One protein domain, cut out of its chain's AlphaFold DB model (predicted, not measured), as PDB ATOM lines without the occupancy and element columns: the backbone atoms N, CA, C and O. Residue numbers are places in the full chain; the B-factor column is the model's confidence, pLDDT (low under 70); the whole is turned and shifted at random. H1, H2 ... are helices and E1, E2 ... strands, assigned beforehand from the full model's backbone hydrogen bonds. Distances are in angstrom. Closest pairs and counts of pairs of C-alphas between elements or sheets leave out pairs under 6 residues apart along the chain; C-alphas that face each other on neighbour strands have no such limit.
ATOM      1  N   GLU A  24      47.125 -38.345  55.904       92.62
ATOM      2  CA  GLU A  24      46.509 -37.592  54.819       92.62
ATOM      3  C   GLU A  24      44.992 -37.825  54.782       92.62
ATOM      4  O   GLU A  24      44.546 -38.982  54.828       92.62
ATOM      5  N   PRO A  25      44.192 -36.757  54.621       94.94
ATOM      6  CA  PRO A  25      42.761 -36.897  54.439       94.94
ATOM      7  C   PRO A  25      42.448 -37.638  53.135       94.94
ATOM      8  O   PRO A  25      43.184 -37.577  52.141       94.94
ATOM      9  N   LEU A  26      41.312 -38.331  53.142       95.88
ATOM     10  CA  LEU A  26      40.726 -38.896  51.938       95.88
ATOM     11  C   LEU A  26      39.819 -37.857  51.277       95.88
ATOM     12  O   LEU A  26      38.987 -37.227  51.927       95.88
ATOM     13  N   VAL A  27      40.006 -37.695  49.975       97.56
ATOM     14  CA  VAL A  27      39.236 -36.821  49.099       97.56
ATOM     15  C   VAL A  27      38.367 -37.693  48.206       97.56
ATOM     16  O   VAL A  27      38.841 -38.657  47.600       97.56
ATOM     17  N   ASP A  28      37.098 -37.328  48.088       97.69
ATOM     18  CA  ASP A  28      36.188 -37.947  47.135       97.69
ATOM     19  C   ASP A  28      36.489 -37.449  45.716       97.69
ATOM     20  O   ASP A  28      36.267 -36.277  45.398       97.69
ATOM     21  N   LEU A  29      36.972 -38.340  44.850       97.75
ATOM     22  CA  LEU A  29      37.329 -38.025  43.466       97.75
ATOM     23  C   LEU A  29      36.149 -37.525  42.631       97.75
ATOM     24  O   LEU A  29      36.363 -36.839  41.639       97.75
ATOM     25  N   ARG A  30      34.902 -37.801  43.030       97.06
ATOM     26  CA  ARG A  30      33.713 -37.270  42.339       97.06
ATOM     27  C   ARG A  30      33.593 -35.749  42.468       97.06
ATOM     28  O   ARG A  30      32.868 -35.133  41.693       97.06
ATOM     29  N   ASN A  31      34.320 -35.153  43.415       96.88
ATOM     30  CA  ASN A  31      34.421 -33.708  43.599       96.88
ATOM     31  C   ASN A  31      35.642 -33.100  42.879       96.88
ATOM     32  O   ASN A  31      35.902 -31.910  43.046       96.88
ATOM     33  N   VAL A  32      36.395 -33.891  42.101       96.44
ATOM     34  CA  VAL A  32      37.596 -33.468  41.361       96.44
ATOM     35  C   VAL A  32      37.284 -33.449  39.855       96.44
ATOM     36  O   VAL A  32      37.261 -34.509  39.230       96.44
ATOM     37  N   PRO A  33      37.033 -32.275  39.241       94.06
ATOM     38  CA  PRO A  33      36.533 -32.181  37.863       94.06
ATOM     39  C   PRO A  33      37.452 -32.764  36.781       94.06
ATOM     40  O   PRO A  33      36.979 -33.172  35.723       94.06
ATOM     41  N   GLU A  34      38.763 -32.785  37.015       94.75
ATOM     42  CA  GLU A  34      39.773 -33.264  36.066       94.75
ATOM     43  C   GLU A  34      39.847 -34.798  35.969       94.75
ATOM     44  O   GLU A  34      40.545 -35.340  35.106       94.75
ATOM     45  N   VAL A  35      39.143 -35.511  36.854       94.94
ATOM     46  CA  VAL A  35      39.162 -36.971  36.946       94.94
ATOM     47  C   VAL A  35      37.750 -37.510  36.765       94.94
ATOM     48  O   VAL A  35      36.810 -37.080  37.427       94.94
ATOM     49  N   VAL A  36      37.597 -38.504  35.893       96.69
ATOM     50  CA  VAL A  36      36.321 -39.207  35.741       96.69
ATOM     51  C   VAL A  36      36.339 -40.447  36.623       96.69
ATOM     52  O   VAL A  36      37.258 -41.260  36.536       96.69
ATOM     53  N   VAL A  37      35.307 -40.611  37.448       97.56
ATOM     54  CA  VAL A  37      35.109 -41.814  38.262       97.56
ATOM     55  C   VAL A  37      34.080 -42.715  37.587       97.56
ATOM     56  O   VAL A  37      32.951 -42.302  37.327       97.56
ATOM     57  N   ASP A  38      34.470 -43.954  37.309       97.12
ATOM     58  CA  ASP A  38      33.596 -44.979  36.747       97.12
ATOM     59  C   ASP A  38      32.994 -45.839  37.863       97.12
ATOM     60  O   ASP A  38      33.709 -46.470  38.641       97.12
ATOM     61  N   GLY A  39      31.664 -45.889  37.922       95.56
ATOM     62  CA  GLY A  39      30.927 -46.589  38.974       95.56
ATOM     63  C   GLY A  39      30.900 -48.117  38.867       95.56
ATOM     64  O   GLY A  39      30.241 -48.749  39.687       95.56
ATOM     65  N   ARG A  40      31.568 -48.751  37.892       95.69
ATOM     66  CA  ARG A  40      31.476 -50.212  37.687       95.69
ATOM     67  C   ARG A  40      31.965 -51.050  38.874       95.69
ATOM     68  O   ARG A  40      31.540 -52.193  39.007       95.69
ATOM     69  N   LEU A  41      32.859 -50.509  39.708       92.69
ATOM     70  CA  LEU A  41      33.337 -51.150  40.942       92.69
ATOM     71  C   LEU A  41      32.818 -50.454  42.207       92.69
ATOM     72  O   LEU A  41      33.371 -50.678  43.283       92.69
ATOM     73  N   ALA A  42      31.763 -49.641  42.094       94.31
ATOM     74  CA  ALA A  42      31.207 -48.921  43.226       94.31
ATOM     75  C   ALA A  42      30.769 -49.872  44.348       94.31
ATOM     76  O   ALA A  42      30.032 -50.835  44.130       94.31
ATOM     77  N   ASP A  43      31.215 -49.580  45.565       92.06
ATOM     78  CA  ASP A  43      30.683 -50.164  46.788       92.06
ATOM     79  C   ASP A  43      29.602 -49.257  47.398       92.06
ATOM     80  O   ASP A  43      29.528 -48.058  47.116       92.06
ATOM     81  N   ALA A  44      28.766 -49.832  48.263       91.88
ATOM     82  CA  ALA A  44      27.651 -49.120  48.884       91.88
ATOM     83  C   ALA A  44      28.089 -47.947  49.781       91.88
ATOM     84  O   ALA A  44      27.323 -47.000  49.952       91.88
ATOM     85  N   ALA A  45      29.303 -47.991  50.340       92.50
ATOM     86  CA  ALA A  45      29.845 -46.925  51.179       92.50
ATOM     87  C   ALA A  45      30.530 -45.813  50.361       92.50
ATOM     88  O   ALA A  45      30.902 -44.783  50.921       92.50
ATOM     89  N   GLY A  46      30.692 -45.988  49.045       94.94
ATOM     90  CA  GLY A  46      31.391 -45.040  48.178       94.94
ATOM     91  C   GLY A  46      32.905 -44.989  48.407       94.94
ATOM     92  O   GLY A  46      33.545 -44.023  47.991       94.94
ATOM     93  N   ALA A  47      33.476 -46.007  49.056       95.38
ATOM     94  CA  ALA A  47      34.902 -46.099  49.356       95.38
ATOM     95  C   ALA A  47      35.760 -46.092  48.080       95.38
ATOM     96  O   ALA A  47      36.785 -45.419  48.041       95.38
ATOM     97  N   TYR A  48      35.293 -46.736  47.010       96.06
ATOM     98  CA  TYR A  48      35.967 -46.828  45.713       96.06
ATOM     99  C   TYR A  48      36.349 -45.473  45.097       96.06
ATOM    100  O   TYR A  48      37.248 -45.423  44.262       96.06
ATOM    101  N   ALA A  49      35.677 -44.382  45.481       97.38
ATOM    102  CA  ALA A  49      35.941 -43.035  44.980       97.38
ATOM    103  C   ALA A  49      36.861 -42.212  45.900       97.38
ATOM    104  O   ALA A  49      37.229 -41.096  45.548       97.38
ATOM    105  N   GLN A  50      37.230 -42.728  47.073       97.81
ATOM    106  CA  GLN A  50      38.069 -42.021  48.038       97.81
ATOM    107  C   GLN A  50      39.551 -42.203  47.699       97.81
ATOM    108  O   GLN A  50      40.013 -43.325  47.491       97.81
ATOM    109  N   LEU A  51      40.319 -41.115  47.674       96.88
ATOM    110  CA  LEU A  51      41.758 -41.142  47.416       96.88
ATOM    111  C   LEU A  51      42.494 -40.170  48.339       96.88
ATOM    112  O   LEU A  51      41.997 -39.093  48.641       96.88
ATOM    113  N   ARG A  52      43.703 -40.532  48.770       96.44
ATOM    114  CA  ARG A  52      44.546 -39.641  49.578       96.44
ATOM    115  C   ARG A  52      44.844 -38.338  48.846       96.44
ATOM    116  O   ARG A  52      45.238 -38.373  47.678       96.44
ATOM    117  N   GLU A  53      44.736 -37.221  49.556       96.50
ATOM    118  CA  GLU A  53      44.963 -35.877  49.017       96.50
ATOM    119  C   GLU A  53      46.301 -35.747  48.271       96.50
ATOM    120  O   GLU A  53      46.346 -35.235  47.149       96.50
ATOM    121  N   GLY A  54      47.394 -36.287  48.819       96.38
ATOM    122  CA  GLY A  54      48.693 -36.226  48.159       96.38
ATOM    123  C   GLY A  54      48.720 -36.991  46.832       96.38
ATOM    124  O   GLY A  54      49.452 -36.625  45.910       96.38
ATOM    125  N   VAL A  55      47.942 -38.066  46.701       96.25
ATOM    126  CA  VAL A  55      47.834 -38.821  45.444       96.25
ATOM    127  C   VAL A  55      46.929 -38.087  44.456       96.25
ATOM    128  O   VAL A  55      47.263 -38.052  43.274       96.25
ATOM    129  N   VAL A  56      45.859 -37.433  44.921       97.62
ATOM    130  CA  VAL A  56      45.036 -36.541  44.083       97.62
ATOM    131  C   VAL A  56      45.902 -35.452  43.456       97.62
ATOM    132  O   VAL A  56      45.872 -35.279  42.242       97.62
ATOM    133  N   SER A  57      46.739 -34.776  44.248       97.00
ATOM    134  CA  SER A  57      47.647 -33.735  43.746       97.00
ATOM    135  C   SER A  57      48.552 -34.249  42.616       97.00
ATOM    136  O   SER A  57      48.596 -33.676  41.528       97.00
ATOM    137  N   ARG A  58      49.179 -35.419  42.811       97.25
ATOM    138  CA  ARG A  58      50.023 -36.059  41.784       97.25
ATOM    139  C   ARG A  58      49.231 -36.492  40.548       97.25
ATOM    140  O   ARG A  58      49.761 -36.442  39.440       97.25
ATOM    141  N   LEU A  59      47.979 -36.914  40.720       96.81
ATOM    142  CA  LEU A  59      47.093 -37.271  39.614       96.81
ATOM    143  C   LEU A  59      46.738 -36.039  38.770       96.81
ATOM    144  O   LEU A  59      46.740 -36.123  37.544       96.81
ATOM    145  N   LEU A  60      46.498 -34.893  39.410       97.06
ATOM    146  CA  LEU A  60      46.264 -33.618  38.728       97.06
ATOM    147  C   LEU A  60      47.514 -33.132  37.987       97.06
ATOM    148  O   LEU A  60      47.415 -32.676  36.848       97.06
ATOM    149  N   ASP A  61      48.695 -33.271  38.590       97.81
ATOM    150  CA  ASP A  61      49.960 -32.972  37.911       97.81
ATOM    151  C   ASP A  61      50.146 -33.857  36.675       97.81
ATOM    152  O   ASP A  61      50.444 -33.352  35.592       97.81
ATOM    153  N   ALA A  62      49.889 -35.161  36.802       96.69
ATOM    154  CA  ALA A  62      49.936 -36.085  35.676       96.69
ATOM    155  C   ALA A  62      48.896 -35.732  34.599       96.69
ATOM    156  O   ALA A  62      49.204 -35.806  33.412       96.69
ATOM    157  N   HIS A  63      47.693 -35.296  34.992       96.12
ATOM    158  CA  HIS A  63      46.630 -34.913  34.064       96.12
ATOM    159  C   HIS A  63      47.062 -33.738  33.181       96.12
ATOM    160  O   HIS A  63      46.862 -33.772  31.969       96.12
ATOM    161  N   ARG A  64      47.733 -32.733  33.757       96.50
ATOM    162  CA  ARG A  64      48.246 -31.566  33.012       96.50
ATOM    163  C   ARG A  64      49.310 -31.923  31.972       96.50
ATOM    164  O   ARG A  64      49.526 -31.149  31.044       96.50
ATOM    165  N   LEU A  65      49.977 -33.065  32.129       97.25
ATOM    166  CA  LEU A  65      51.000 -33.553  31.202       97.25
ATOM    167  C   LEU A  65      50.424 -34.429  30.080       97.25
ATOM    168  O   LEU A  65      51.157 -34.788  29.156       97.25
ATOM    169  N   LEU A  66      49.137 -34.785  30.135       96.56
ATOM    170  CA  LEU A  66      48.517 -35.617  29.111       96.56
ATOM    171  C   LEU A  66      48.337 -34.849  27.787       96.56
ATOM    172  O   LEU A  66      48.028 -33.654  27.779       96.56
ATOM    173  N   PRO A  67      48.474 -35.537  26.637       97.25
ATOM    174  CA  PRO A  67      48.038 -35.010  25.351       97.25
ATOM    175  C   PRO A  67      46.576 -34.553  25.379       97.25
ATOM    176  O   PRO A  67      45.734 -35.135  26.066       97.25
ATOM    177  N   ARG A  68      46.244 -33.543  24.564       94.62
ATOM    178  CA  ARG A  68      44.858 -33.068  24.438       94.62
ATOM    179  C   ARG A  68      43.926 -34.220  24.052       94.62
ATOM    180  O   ARG A  68      44.224 -34.971  23.128       94.62
ATOM    181  N   GLY A  69      42.782 -34.302  24.727       94.06
ATOM    182  CA  GLY A  69      41.774 -35.342  24.502       94.06
ATOM    183  C   GLY A  69      41.974 -36.610  25.334       94.06
ATOM    184  O   GLY A  69      41.140 -37.506  25.250       94.06
ATOM    185  N   LEU A  70      43.032 -36.686  26.149       96.12
ATOM    186  CA  LEU A  70      43.238 -37.766  27.113       96.12
ATOM    187  C   LEU A  70      42.970 -37.290  28.544       96.12
ATOM    188  O   LEU A  70      43.166 -36.126  28.880       96.12
ATOM    189  N   GLY A  71      42.531 -38.221  29.386       94.81
ATOM    190  CA  GLY A  71      42.245 -38.001  30.799       94.81
ATOM    191  C   GLY A  71      42.273 -39.318  31.568       94.81
ATOM    192  O   GLY A  71      42.382 -40.393  30.973       94.81
ATOM    193  N   PHE A  72      42.176 -39.236  32.893       96.31
ATOM    194  CA  PHE A  72      42.124 -40.418  33.747       96.31
ATOM    195  C   PHE A  72      40.681 -40.855  33.989       96.31
ATOM    196  O   PHE A  72      39.832 -40.044  34.365       96.31
ATOM    197  N   LEU A  73      40.438 -42.155  33.811       96.75
ATOM    198  CA  LEU A  73      39.229 -42.842  34.248       96.75
ATOM    199  C   LEU A  73      39.594 -43.738  35.434       96.75
ATOM    200  O   LEU A  73      40.328 -44.712  35.270       96.75
ATOM    201  N   VAL A  74      39.096 -43.407  36.621       96.75
ATOM    202  CA  VAL A  74      39.355 -44.164  37.849       96.75
ATOM    203  C   VAL A  74      38.172 -45.080  38.126       96.75
ATOM    204  O   VAL A  74      37.056 -44.611  38.325       96.75
ATOM    205  N   THR A  75      38.410 -46.391  38.138       96.06
ATOM    206  CA  THR A  75      37.376 -47.393  38.448       96.06
ATOM    207  C   THR A  75      37.340 -47.757  39.931       96.06
ATOM    208  O   THR A  75      36.290 -48.119  40.440       96.06
ATOM    209  N   GLU A  76      38.482 -47.704  40.617       94.06
ATOM    210  CA  GLU A  76      38.603 -47.991  42.049       94.06
ATOM    211  C   GLU A  76      39.868 -47.314  42.592       94.06
ATOM    212  O   GLU A  76      40.945 -47.443  42.009       94.06
ATOM    213  N   ALA A  77      39.723 -46.571  43.687       95.44
ATOM    214  CA  ALA A  77      40.797 -45.908  44.411       95.44
ATOM    215  C   ALA A  77      41.016 -46.602  45.764       95.44
ATOM    216  O   ALA A  77      41.837 -47.515  45.865       95.44
ATOM    217  N   TYR A  78      40.278 -46.212  46.805       94.50
ATOM    218  CA  TYR A  78      40.362 -46.871  48.104       94.50
ATOM    219  C   TYR A  78      39.551 -48.169  48.127       94.50
ATOM    220  O   TYR A  78      38.363 -48.202  47.805       94.50
ATOM    221  N   ARG A  79      40.212 -49.247  48.558       90.94
ATOM    222  CA  ARG A  79      39.610 -50.563  48.745       90.94
ATOM    223  C   ARG A  79      39.639 -50.927  50.232       90.94
ATOM    224  O   ARG A  79      40.727 -51.123  50.779       90.94
ATOM    225  N   PRO A  80      38.472 -51.035  50.884       90.50
ATOM    226  CA  PRO A  80      38.368 -51.552  52.242       90.50
ATOM    227  C   PRO A  80      39.010 -52.940  52.406       90.50
ATOM    228  O   PRO A  80      39.082 -53.730  51.459       90.50
TER     229      PRO A  80
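AT A GLANCE: This is residues 24 to 80 of the 130 residues of an uncharacterized protein of Phytohabitans suffuscus (UniProt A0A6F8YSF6). One helix, H1, runs past two tiny strand pairs, E1 with E3 near its first residues and E2 with E4 nearer its last, while loop 38 to 49 lies far from it and residues 65 to 70 stick out. The 57 printed residues follow the order E1, E2, E3, H1, E4; under half are in named elements, class mixed. The whole is compact, radius of gyration of the C-alphas 11.3 A, spanning 34 by 26 by 16 A.

HOW THE PARTS SIT: E1, residues 26 to 28, is antiparallel to E3, residues 50 to 52, with N 27 and O 51 2.8 A apart. E2, residues 35 to 37, is parallel to E4, residues 72 to 74, with N 74 and O 36 2.8 A apart. In H1, residues 53 to 64, every O i to N i+4 pair is within hydrogen-bond range. The closest C-alphas of E1 and H1, Val 27 and Glu 53, are 5.8 A apart.

IN THESE COORDINATES: E1 begins at C-alpha 26 (40.726, -38.896, 51.938) and spans 6.7 A, E2 6.5 A, E3 7.1 A and H1 16.9 A. E4, 6.2 A, ends at C-alpha 74 (39.355, -44.164, 37.849).

THE WHOLE: The farthest C-alphas, Ala 44 and Pro 67, are 34.2 A apart. The link E2 to E3 is long. The printed part has no cut, and no printed residue is under 70 in pLDDT.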